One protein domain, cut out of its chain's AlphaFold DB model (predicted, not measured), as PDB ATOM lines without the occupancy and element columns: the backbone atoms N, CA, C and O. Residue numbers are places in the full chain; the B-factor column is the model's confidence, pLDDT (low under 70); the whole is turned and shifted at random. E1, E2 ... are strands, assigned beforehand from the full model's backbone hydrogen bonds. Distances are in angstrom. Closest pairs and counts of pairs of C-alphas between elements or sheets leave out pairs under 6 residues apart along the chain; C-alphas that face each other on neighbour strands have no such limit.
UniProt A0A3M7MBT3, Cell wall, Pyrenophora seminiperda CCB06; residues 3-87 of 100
ATOM      1  N   VAL A   3     208.950 200.138 171.762       92.12
ATOM      2  CA  VAL A   3     209.347 200.680 170.455       92.12
ATOM      3  C   VAL A   3     210.673 200.080 170.016       92.12
ATOM      4  O   VAL A   3     211.554 199.917 170.851       92.12
ATOM      5  N   ASP A   4     210.842 199.773 168.733       91.81
ATOM      6  CA  ASP A   4     212.147 199.409 168.168       91.81
ATOM      7  C   ASP A   4     212.629 200.501 167.202       91.81
ATOM      8  O   ASP A   4     212.141 200.619 166.078       91.81
ATOM      9  N   ARG A   5     213.595 201.313 167.648       90.56
ATOM     10  CA  ARG A   5     214.180 202.418 166.866       90.56
ATOM     11  C   ARG A   5     215.390 202.013 166.029       90.56
ATOM     12  O   ARG A   5     216.035 202.872 165.430       90.56
ATOM     13  N   SER A   6     215.732 200.724 165.989       87.94
ATOM     14  CA  SER A   6     216.832 200.250 165.148       87.94
ATOM     15  C   SER A   6     216.535 200.496 163.666       87.94
ATOM     16  O   SER A   6     215.385 200.666 163.273       87.94
ATOM     17  N   GLY A   7     217.556 200.455 162.806       84.38
ATOM     18  CA  GLY A   7     217.353 200.633 161.361       84.38
ATOM     19  C   GLY A   7     216.379 199.620 160.737       84.38
ATOM     20  O   GLY A   7     215.725 199.930 159.745       84.38
ATOM     21  N   MET A   8     216.245 198.430 161.334       85.31
ATOM     22  CA  MET A   8     215.259 197.424 160.926       85.31
ATOM     23  C   MET A   8     213.881 197.683 161.547       85.31
ATOM     24  O   MET A   8     212.872 197.501 160.873       85.31
ATOM     25  N   GLY A   9     213.839 198.113 162.811       85.25
ATOM     26  CA  GLY A   9     212.597 198.396 163.530       85.25
ATOM     27  C   GLY A   9     211.915 199.691 163.102       85.25
ATOM     28  O   GLY A   9     210.698 199.771 163.154       85.25
ATOM     29  N   GLN A  10     212.676 200.691 162.649       89.50
ATOM     30  CA  GLN A  10     212.192 201.956 162.080       89.50
ATOM     31  C   GLN A  10     211.174 202.724 162.942       89.50
ATOM     32  O   GLN A  10     210.394 203.519 162.421       89.50
ATOM     33  N   GLY A  11     211.183 202.510 164.257       89.50
ATOM     34  CA  GLY A  11     210.225 203.111 165.179       89.50
ATOM     35  C   GLY A  11     208.909 202.342 165.297       89.50
ATOM     36  O   GLY A  11     207.911 202.932 165.709       89.50
ATOM     37  N   VAL A  12     208.874 201.054 164.938       91.31
ATOM     38  CA  VAL A  12     207.679 200.215 165.097       91.31
ATOM     39  C   VAL A  12     207.259 200.171 166.558       91.31
ATOM     40  O   VAL A  12     208.090 199.985 167.453       91.31
ATOM     41  N   ILE A  13     205.956 200.324 166.792       91.62
ATOM     42  CA  ILE A  13     205.354 200.187 168.114       91.62
ATOM     43  C   ILE A  13     204.650 198.845 168.177       91.62
ATOM     44  O   ILE A  13     203.804 198.518 167.348       91.62
ATOM     45  N   ALA A  14     205.012 198.060 169.181       88.62
ATOM     46  CA  ALA A  14     204.492 196.720 169.357       88.62
ATOM     47  C   ALA A  14     204.297 196.408 170.840       88.62
ATOM     48  O   ALA A  14     204.539 197.219 171.740       88.62
ATOM     49  N   TYR A  15     203.814 195.208 171.120       87.56
ATOM     50  CA  TYR A  15     203.609 194.727 172.472       87.56
ATOM     51  C   TYR A  15     204.041 193.268 172.577       87.56
ATOM     52  O   TYR A  15     204.214 192.567 171.589       87.56
ATOM     53  N   THR A  16     204.243 192.839 173.812       87.31
ATOM     54  CA  THR A  16     204.518 191.452 174.183       87.31
ATOM     55  C   THR A  16     203.390 190.991 175.092       87.31
ATOM     56  O   THR A  16     202.950 191.779 175.937       87.31
ATOM     57  N   THR A  17     202.953 189.743 174.963       83.81
ATOM     58  CA  THR A  17     201.931 189.137 175.831       83.81
ATOM     59  C   THR A  17     202.548 188.088 176.756       83.81
ATOM     60  O   THR A  17     203.533 187.435 176.415       83.81
ATOM     61  N   GLY A  18     201.995 187.941 177.966       82.19
ATOM     62  CA  GLY A  18     202.423 186.920 178.928       82.19
ATOM     63  C   GLY A  18     203.933 186.922 179.199       82.19
ATOM     64  O   GLY A  18     204.492 187.920 179.651       82.19
ATOM     65  N   VAL A  19     204.578 185.787 178.917       83.94
ATOM     66  CA  VAL A  19     206.022 185.554 179.119       83.94
ATOM     67  C   VAL A  19     206.866 185.817 177.864       83.94
ATOM     68  O   VAL A  19     208.047 185.470 177.840       83.94
ATOM     69  N   GLN A  20     206.290 186.407 176.811       86.38
ATOM     70  CA  GLN A  20     207.017 186.693 175.576       86.38
ATOM     71  C   GLN A  20     208.202 187.637 175.860       86.38
ATOM     72  O   GLN A  20     208.009 188.724 176.424       86.38
ATOM     73  N   PRO A  21     209.431 187.257 175.462       87.44
ATOM     74  CA  PRO A  21     210.595 188.102 175.661       87.44
ATOM     75  C   PRO A  21     210.480 189.377 174.825       87.44
ATOM     76  O   PRO A  21     209.864 189.407 173.758       87.44
ATOM     77  N   LEU A  22     211.097 190.448 175.317       89.19
ATOM     78  CA  LEU A  22     211.248 191.677 174.549       89.19
ATOM     79  C   LEU A  22     212.165 191.416 173.346       89.19
ATOM     80  O   LEU A  22     213.142 190.674 173.466       89.19
ATOM     81  N   SER A  23     211.864 192.023 172.195       85.62
ATOM     82  CA  SER A  23     212.786 191.976 171.059       85.62
ATOM     83  C   SER A  23     214.133 192.590 171.451       85.62
ATOM     84  O   SER A  23     214.203 193.467 172.312       85.62
ATOM     85  N   ARG A  24     215.218 192.147 170.807       88.19
ATOM     86  CA  ARG A  24     216.589 192.577 171.138       88.19
ATOM     87  C   ARG A  24     216.760 194.102 171.199       88.19
ATOM     88  O   ARG A  24     217.514 194.581 172.037       88.19
ATOM     89  N   ASN A  25     216.081 194.832 170.315       89.81
ATOM     90  CA  ASN A  25     216.178 196.289 170.194       89.81
ATOM     91  C   ASN A  25     214.933 197.014 170.740       89.81
ATOM     92  O   ASN A  25     214.758 198.203 170.496       89.81
ATOM     93  N   GLY A  26     214.037 196.300 171.426       89.75
ATOM     94  CA  GLY A  26     212.820 196.881 171.972       89.75
ATOM     95  C   GLY A  26     213.102 197.739 173.208       89.75
ATOM     96  O   GLY A  26     213.758 197.302 174.151       89.75
ATOM     97  N   GLU A  27     212.539 198.941 173.239       90.69
ATOM     98  CA  GLU A  27     212.675 199.925 174.313       90.69
ATOM     99  C   GLU A  27     211.318 200.137 175.010       90.69
ATOM    100  O   GLU A  27     210.314 200.448 174.365       90.69
ATOM    101  N   ARG A  28     211.262 199.968 176.342       87.81
ATOM    102  CA  ARG A  28     210.031 200.156 177.148       87.81
ATOM    103  C   ARG A  28     210.045 201.383 178.059       87.81
ATOM    104  O   ARG A  28     208.985 201.856 178.445       87.81
ATOM    105  N   GLN A  29     211.223 201.867 178.441       81.25
ATOM    106  CA  GLN A  29     211.388 202.821 179.551       81.25
ATOM    107  C   GLN A  29     211.297 204.294 179.133       81.25
ATOM    108  O   GLN A  29     211.580 205.181 179.926       81.25
ATOM    109  N   VAL A  30     210.934 204.549 177.882       86.81
ATOM    110  CA  VAL A  30     211.208 205.821 177.209       86.81
ATOM    111  C   VAL A  30     209.913 206.594 176.911       86.81
ATOM    112  O   VAL A  30     209.931 207.684 176.355       86.81
ATOM    113  N   PHE A  31     208.762 206.047 177.304       91.88
ATOM    114  CA  PHE A  31     207.478 206.734 177.199       91.88
ATOM    115  C   PHE A  31     207.309 207.756 178.327       91.88
ATOM    116  O   PHE A  31     207.550 207.440 179.492       91.88
ATOM    117  N   ALA A  32     206.851 208.957 177.980       93.75
ATOM    118  CA  ALA A  32     206.585 210.050 178.908       93.75
ATOM    119  C   ALA A  32     205.290 210.781 178.525       93.75
ATOM    120  O   ALA A  32     204.808 210.648 177.402       93.75
ATOM    121  N   ILE A  33     204.734 211.546 179.463       94.75
ATOM    122  CA  ILE A  33     203.651 212.498 179.197       94.75
ATOM    123  C   ILE A  33     204.287 213.889 179.182       94.75
ATOM    124  O   ILE A  33     204.972 214.242 180.145       94.75
ATOM    125  N   ASN A  34     204.114 214.635 178.092       94.12
ATOM    126  CA  ASN A  34     204.662 215.986 177.946       94.12
ATOM    127  C   ASN A  34     203.768 217.050 178.618       94.12
ATOM    128  O   ASN A  34     202.721 216.748 179.193       94.12
ATOM    129  N   GLU A  35     204.171 218.320 178.534       94.12
ATOM    130  CA  GLU A  35     203.440 219.453 179.128       94.12
ATOM    131  C   GLU A  35     202.038 219.662 178.524       94.12
ATOM    132  O   GLU A  35     201.170 220.266 179.155       94.12
ATOM    133  N   GLN A  36     201.794 219.138 177.320       94.44
ATOM    134  CA  GLN A  36     200.516 219.189 176.611       94.44
ATOM    135  C   GLN A  36     199.599 217.995 176.946       94.44
ATOM    136  O   GLN A  36     198.536 217.854 176.342       94.44
ATOM    137  N   ASN A  37     199.965 217.158 177.926       95.25
ATOM    138  CA  ASN A  37     199.292 215.894 178.256       95.25
ATOM    139  C   ASN A  37     199.261 214.887 177.093       95.25
ATOM    140  O   ASN A  37     198.350 214.064 176.992       95.25
ATOM    141  N   GLU A  38     200.261 214.919 176.221       95.75
ATOM    142  CA  GLU A  38     200.424 213.947 175.146       95.75
ATOM    143  C   GLU A  38     201.438 212.880 175.563       95.75
ATOM    144  O   GLU A  38     202.494 213.169 176.130       95.75
ATOM    145  N   LEU A  39     201.123 211.625 175.261       94.19
ATOM    146  CA  LEU A  39     202.078 210.535 175.296       94.19
ATOM    147  C   LEU A  39     203.124 210.774 174.200       94.19
ATOM    148  O   LEU A  39     202.790 210.929 173.026       94.19
ATOM    149  N   VAL A  40     204.392 210.748 174.590       94.56
ATOM    150  CA  VAL A  40     205.549 210.890 173.704       94.56
ATOM    151  C   VAL A  40     206.590 209.826 174.027       94.56
ATOM    152  O   VAL A  40     206.613 209.252 175.119       94.56
ATOM    153  N   PHE A  41     207.478 209.567 173.076       93.44
ATOM    154  CA  PHE A  41     208.671 208.758 173.279       93.44
ATOM    155  C   PHE A  41     209.891 209.679 173.379       93.44
ATOM    156  O   PHE A  41     210.244 210.355 172.413       93.44
ATOM    157  N   LYS A  42     210.507 209.735 174.559       92.94
ATOM    158  CA  LYS A  42     211.548 210.700 174.921       92.94
ATOM    159  C   LYS A  42     212.929 210.072 174.917       92.94
ATOM    160  O   LYS A  42     213.311 209.443 175.897       92.94
ATOM    161  N   ASP A  43     213.702 210.279 173.861       87.75
ATOM    162  CA  ASP A  43     215.058 209.739 173.773       87.75
ATOM    163  C   ASP A  43     215.905 210.153 175.003       87.75
ATOM    164  O   ASP A  43     216.060 211.347 175.267       87.75
ATOM    165  N   PRO A  44     216.465 209.198 175.768       84.50
ATOM    166  CA  PRO A  44     217.129 209.508 177.033       84.50
ATOM    167  C   PRO A  44     218.501 210.173 176.857       84.50
ATOM    168  O   PRO A  44     219.004 210.770 177.805       84.50
ATOM    169  N   ALA A  45     219.121 210.069 175.677       86.00
ATOM    170  CA  ALA A  45     220.437 210.640 175.400       86.00
ATOM    171  C   ALA A  45     220.348 212.087 174.887       86.00
ATOM    172  O   ALA A  45     221.169 212.925 175.246       86.00
ATOM    173  N   SER A  46     219.355 212.377 174.048       86.94
ATOM    174  CA  SER A  46     219.150 213.680 173.404       86.94
ATOM    175  C   SER A  46     218.040 214.513 174.046       86.94
ATOM    176  O   SER A  46     217.972 215.716 173.815       86.94
ATOM    177  N   GLY A  47     217.156 213.891 174.832       87.19
ATOM    178  CA  GLY A  47     215.974 214.532 175.407       87.19
ATOM    179  C   GLY A  47     214.863 214.824 174.395       87.19
ATOM    180  O   GLY A  47     213.852 215.406 174.781       87.19
ATOM    181  N   ILE A  48     215.033 214.433 173.126       89.94
ATOM    182  CA  ILE A  48     214.071 214.699 172.055       89.94
ATOM    183  C   ILE A  48     212.801 213.881 172.287       89.94
ATOM    184  O   ILE A  48     212.844 212.660 172.440       89.94
ATOM    185  N   GLU A  49     211.664 214.565 172.260       93.12
ATOM    186  CA  GLU A  49     210.339 213.967 172.367       93.12
ATOM    187  C   GLU A  49     209.780 213.697 170.970       93.12
ATOM    188  O   GLU A  49     209.765 214.569 170.102       93.12
ATOM    189  N   THR A  50     209.351 212.460 170.740       93.31
ATOM    190  CA  THR A  50     208.801 212.008 169.461       93.31
ATOM    191  C   THR A  50     207.360 211.562 169.658       93.31
ATOM    192  O   THR A  50     207.080 210.720 170.511       93.31
ATOM    193  N   GLY A  51     206.450 212.128 168.866       93.94
ATOM    194  CA  GLY A  51     205.048 211.715 168.819       93.94
ATOM    195  C   GLY A  51     204.831 210.457 167.975       93.94
ATOM    196  O   GLY A  51     205.745 209.660 167.749       93.94
ATOM    197  N   PHE A  52     203.616 210.298 167.456       94.88
ATOM    198  CA  PHE A  52     203.205 209.097 166.735       94.88
ATOM    199  C   PHE A  52     202.652 209.408 165.345       94.88
ATOM    200  O   PHE A  52     202.235 210.524 165.035       94.88
ATOM    201  N   GLN A  53     202.646 208.382 164.502       95.06
ATOM    202  CA  GLN A  53     201.997 208.402 163.201       95.06
ATOM    203  C   GLN A  53     201.228 207.100 162.966       95.06
ATOM    204  O   GLN A  53     201.636 206.023 163.407       95.06
ATOM    205  N   ALA A  54     200.094 207.209 162.284       94.62
ATOM    206  CA  ALA A  54     199.237 206.100 161.904       94.62
ATOM    207  C   ALA A  54     199.485 205.762 160.431       94.62
ATOM    208  O   ALA A  54     199.173 206.559 159.551       94.62
ATOM    209  N   CYS A  55     200.030 204.581 160.157       93.75
ATOM    210  CA  CYS A  55     200.323 204.106 158.806       93.75
ATOM    211  C   CYS A  55     199.310 203.034 158.378       93.75
ATOM    212  O   CYS A  55     199.014 202.146 159.180       93.75
ATOM    213  N   PRO A  56     198.766 203.081 157.152       93.38
ATOM    214  CA  PRO A  56     197.754 202.128 156.698       93.38
ATOM    215  C   PRO A  56     198.297 200.690 156.597       93.38
ATOM    216  O   PRO A  56     199.503 200.447 156.661       93.38
ATOM    217  N   GLY A  57     197.392 199.720 156.429       88.38
ATOM    218  CA  GLY A  57     197.751 198.320 156.176       88.38
ATOM    219  C   GLY A  57     197.779 197.428 157.419       88.38
ATOM    220  O   GLY A  57     198.449 196.395 157.415       88.38
ATOM    221  N   ALA A  58     197.071 197.801 158.489       87.62
ATOM    222  CA  ALA A  58     196.812 196.864 159.578       87.62
ATOM    223  C   ALA A  58     195.783 195.803 159.162       87.62
ATOM    224  O   ALA A  58     194.990 195.991 158.232       87.62
ATOM    225  N   VAL A  59     195.770 194.687 159.892       84.44
ATOM    226  CA  VAL A  59     194.776 193.622 159.716       84.44
ATOM    227  C   VAL A  59     193.368 194.212 159.830       84.44
ATOM    228  O   VAL A  59     193.084 194.987 160.740       84.44
ATOM    229  N   GLY A  60     192.489 193.871 158.884       86.38
ATOM    230  CA  GLY A  60     191.126 194.409 158.839       86.38
ATOM    231  C   GLY A  60     191.002 195.810 158.225       86.38
ATOM    232  O   GLY A  60     189.948 196.422 158.353       86.38
ATOM    233  N   GLY A  61     192.043 196.320 157.553       88.56
ATOM    234  CA  GLY A  61     192.003 197.609 156.846       88.56
ATOM    235  C   GLY A  61     192.247 198.829 157.738       88.56
ATOM    236  O   GLY A  61     191.967 199.951 157.327       88.56
ATOM    237  N   GLY A  62     192.751 198.617 158.957       90.38
ATOM    238  CA  GLY A  62     193.076 199.685 159.898       90.38
ATOM    239  C   GLY A  62     194.476 200.280 159.708       90.38
ATOM    240  O   GLY A  62     195.144 200.089 158.687       90.38
ATOM    241  N   TYR A  63     194.940 200.954 160.759       92.31
ATOM    242  CA  TYR A  63     196.255 201.586 160.829       92.31
ATOM    243  C   TYR A  63     197.155 200.894 161.852       92.31
ATOM    244  O   TYR A  63     196.713 200.513 162.933       92.31
ATOM    245  N   ASN A  64     198.434 200.769 161.515       91.00
ATOM    246  CA  ASN A  64     199.499 200.434 162.448       91.00
ATOM    247  C   ASN A  64     200.065 201.732 163.028       91.00
ATOM    248  O   ASN A  64     200.239 202.713 162.302       91.00
ATOM    249  N   VAL A  65     200.388 201.735 164.318       92.00
ATOM    250  CA  VAL A  65     200.984 202.902 164.974       92.00
ATOM    251  C   VAL A  65     202.507 202.781 164.955       92.00
ATOM    252  O   VAL A  65     203.062 201.740 165.304       92.00
ATOM    253  N   TRP A  66     203.174 203.860 164.561       93.81
ATOM    254  CA  TRP A  66     204.628 203.987 164.502       93.81
ATOM    255  C   TRP A  66     205.068 205.252 165.237       93.81
ATOM    256  O   TRP A  66     204.273 206.180 165.415       93.81
ATOM    257  N   LEU A  67     206.339 205.323 165.638       93.38
ATOM    258  CA  LEU A  67     206.929 206.606 166.009       93.38
ATOM    259  C   LEU A  67     206.881 207.562 164.826       93.38
ATOM    260  O   LEU A  67     207.195 207.182 163.700       93.38
ATOM    261  N   GLY A  68     206.504 208.804 165.107       90.94
ATOM    262  CA  GLY A  68     206.575 209.902 164.155       90.94
ATOM    263  C   GLY A  68     208.008 210.387 163.917       90.94
ATOM    264  O   GLY A  68     208.992 209.756 164.308       90.94
ATOM    265  N   GLY A  69     208.121 211.564 163.305       82.50
ATOM    266  CA  GLY A  69     209.392 212.262 163.120       82.50
ATOM    267  C   GLY A  69     209.977 212.096 161.719       82.50
ATOM    268  O   GLY A  69     209.263 212.184 160.725       82.50
ATOM    269  N   ALA A  70     211.300 211.918 161.642       73.19
ATOM    270  CA  ALA A  70     212.055 212.020 160.389       73.19
ATOM    271  C   ALA A  70     211.773 210.888 159.385       73.19
ATOM    272  O   ALA A  70     211.933 211.088 158.182       73.19
ATOM    273  N   ASN A  71     211.359 209.709 159.856       81.69
ATOM    274  CA  ASN A  71     210.953 208.622 158.973       81.69
ATOM    275  C   ASN A  71     209.453 208.721 158.676       81.69
ATOM    276  O   ASN A  71     208.629 208.282 159.473       81.69
ATOM    277  N   THR A  72     209.105 209.289 157.525       85.50
ATOM    278  CA  THR A  72     207.710 209.455 157.091       85.50
ATOM    279  C   THR A  72     207.127 208.221 156.404       85.50
ATOM    280  O   THR A  72     205.917 208.166 156.206       85.50
ATOM    281  N   ASN A  73     207.965 207.236 156.052       88.81
ATOM    282  CA  ASN A  73     207.561 206.032 155.322       88.81
ATOM    283  C   ASN A  73     208.117 204.746 155.974       88.81
ATOM    284  O   ASN A  73     208.883 204.003 155.343       88.81
ATOM    285  N   PRO A  74     207.789 204.472 157.249       90.06
ATOM    286  CA  PRO A  74     208.308 203.304 157.945       90.06
ATOM    287  C   PRO A  74     207.901 201.996 157.256       90.06
ATOM    288  O   PRO A  74     206.763 201.828 156.824       90.06
ATOM    289  N   ALA A  75     208.848 201.066 157.138       88.06
ATOM    290  CA  ALA A  75     208.707 199.792 156.430       88.06
ATOM    291  C   ALA A  75     208.182 199.928 154.981       88.06
ATOM    292  O   ALA A  75     207.565 199.004 154.454       88.06
ATOM    293  N   GLY A  76     208.415 201.078 154.336       88.44
ATOM    294  CA  GLY A  76     207.906 201.366 152.992       88.44
ATOM    295  C   GLY A  76     206.412 201.697 152.943       88.44
ATOM    296  O   GLY A  76     205.852 201.801 151.852       88.44
ATOM    297  N   GLN A  77     205.759 201.873 154.096       88.88
ATOM    298  CA  GLN A  77     204.385 202.357 154.162       88.88
ATOM    299  C   GLN A  77     204.319 203.799 153.667       88.88
ATOM    300  O   GLN A  77     205.221 204.589 153.914       88.88
ATOM    301  N   THR A  78     203.238 204.142 152.978       90.50
ATOM    302  CA  THR A  78     202.984 205.505 152.492       90.50
ATOM    303  C   THR A  78     201.658 206.006 153.045       90.50
ATOM    304  O   THR A  78     200.833 205.216 153.506       90.50
ATOM    305  N   ASN A  79     201.437 207.323 152.991       91.62
ATOM    306  CA  ASN A  79     200.228 207.974 153.512       91.62
ATOM    307  C   ASN A  79     200.044 207.795 155.029       91.62
ATOM    308  O   ASN A  79     198.923 207.632 155.512       91.62
ATOM    309  N   CYS A  80     201.147 207.814 155.782       93.62
ATOM    310  CA  CYS A  80     201.087 207.861 157.235       93.62
ATOM    311  C   CYS A  80     200.567 209.226 157.708       93.62
ATOM    312  O   CYS A  80     200.942 210.271 157.173       93.62
ATOM    313  N   ILE A  81     199.698 209.213 158.717       93.88
ATOM    314  CA  ILE A  81     199.026 210.402 159.246       93.88
ATOM    315  C   ILE A  81     199.599 210.704 160.638       93.88
ATOM    316  O   ILE A  81     199.489 209.848 161.520       93.88
ATOM    317  N   PRO A  82     200.212 211.879 160.871       93.81
ATOM    318  CA  PRO A  82     200.678 212.255 162.202       93.81
ATOM    319  C   PRO A  82     199.490 212.487 163.140       93.81
ATOM    320  O   PRO A  82     198.465 213.035 162.729       93.81
ATOM    321  N   PHE A  83     199.629 212.091 164.404       94.25
ATOM    322  CA  PHE A  83     198.604 212.343 165.416       94.25
ATOM    323  C   PHE A  83     199.208 212.533 166.810       94.25
ATOM    324  O   PHE A  83     200.271 211.995 167.130       94.25
ATOM    325  N   SER A  84     198.481 213.265 167.653       94.88
ATOM    326  CA  SER A  84     198.779 213.419 169.076       94.88
ATOM    327  C   SER A  84     198.026 212.377 169.896       94.88
ATOM    328  O   SER A  84     196.810 212.229 169.764       94.88
ATOM    329  N   ALA A  85     198.735 211.657 170.763       93.44
ATOM    330  CA  ALA A  85     198.137 210.671 171.658       93.44
ATOM    331  C   ALA A  85     197.880 211.298 173.032       93.44
ATOM    332  O   ALA A  85     198.770 211.315 173.874       93.44
ATOM    333  N   LEU A  86     196.676 211.812 173.278       94.88
ATOM    334  CA  LEU A  86     196.331 212.393 174.579       94.88
ATOM    335  C   LEU A  86     196.301 211.320 175.677       94.88
ATOM    336  O   LEU A  86     195.623 210.299 175.553       94.88
ATOM    337  N   ALA A  87     197.018 211.572 176.770       91.88
ATOM    338  CA  ALA A  87     197.013 210.723 177.949       91.88
ATOM    339  C   ALA A  87     195.844 211.121 178.862       91.88
ATOM    340  O   ALA A  87     195.865 212.162 179.515       91.88
TER     341      ALA A  87
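Overview. This is residues 3 to 87 of the 100 residues of the protein "Cell wall" of Pyrenophora seminiperda CCB06 (UniProt A0A3M7MBT3). With little regular structure, this is mostly loops round two small sheets: E5, E4, E6, with E1 near E5, and hairpin E2 and E3; residues 16 to 21 stick out. Short antiparallel pairings tie residues 49 to 50 and 85 to 86 to E3. The printed part has 85 residues, no named helix and six strands, E1 to E6, holding 24 residues: all strand. It is compact, radius of gyration of the C-alphas 13.0 A, spanning 33 by 32 by 24 A.

Along the chain. E1 is residues 12 to 14, from C-alpha 12 at (207.679, 200.215, 165.097); E2 31 to 33; E3 38 to 42, 11.6 A; E4 52 to 56, 13.4 A; E5 63 to 67, 12.9 A; E6 81 to 83, ending at C-alpha 83 (198.604, 212.343, 165.416).

Arrangement. Inner strand E4 is antiparallel to E5, a hairpin (N 53 to O 66, 2.9 A), and to E6, N 54 to O 81, 2.8 A. E1 pairs with no named strand; its closest C-alpha pair with E5 is Val 12 and Trp 66, 4.9 A. E2 and E3 are antiparallel, N 40 to O 32, 2.8 A.

Size, cuts and confidence. The farthest C-alphas, Ala 45 and Gly 60, are 37.4 A apart. The printed part has no cut. Links E1 to E2 and E5 to E6 are long. No printed residue is under 70 in pLDDT.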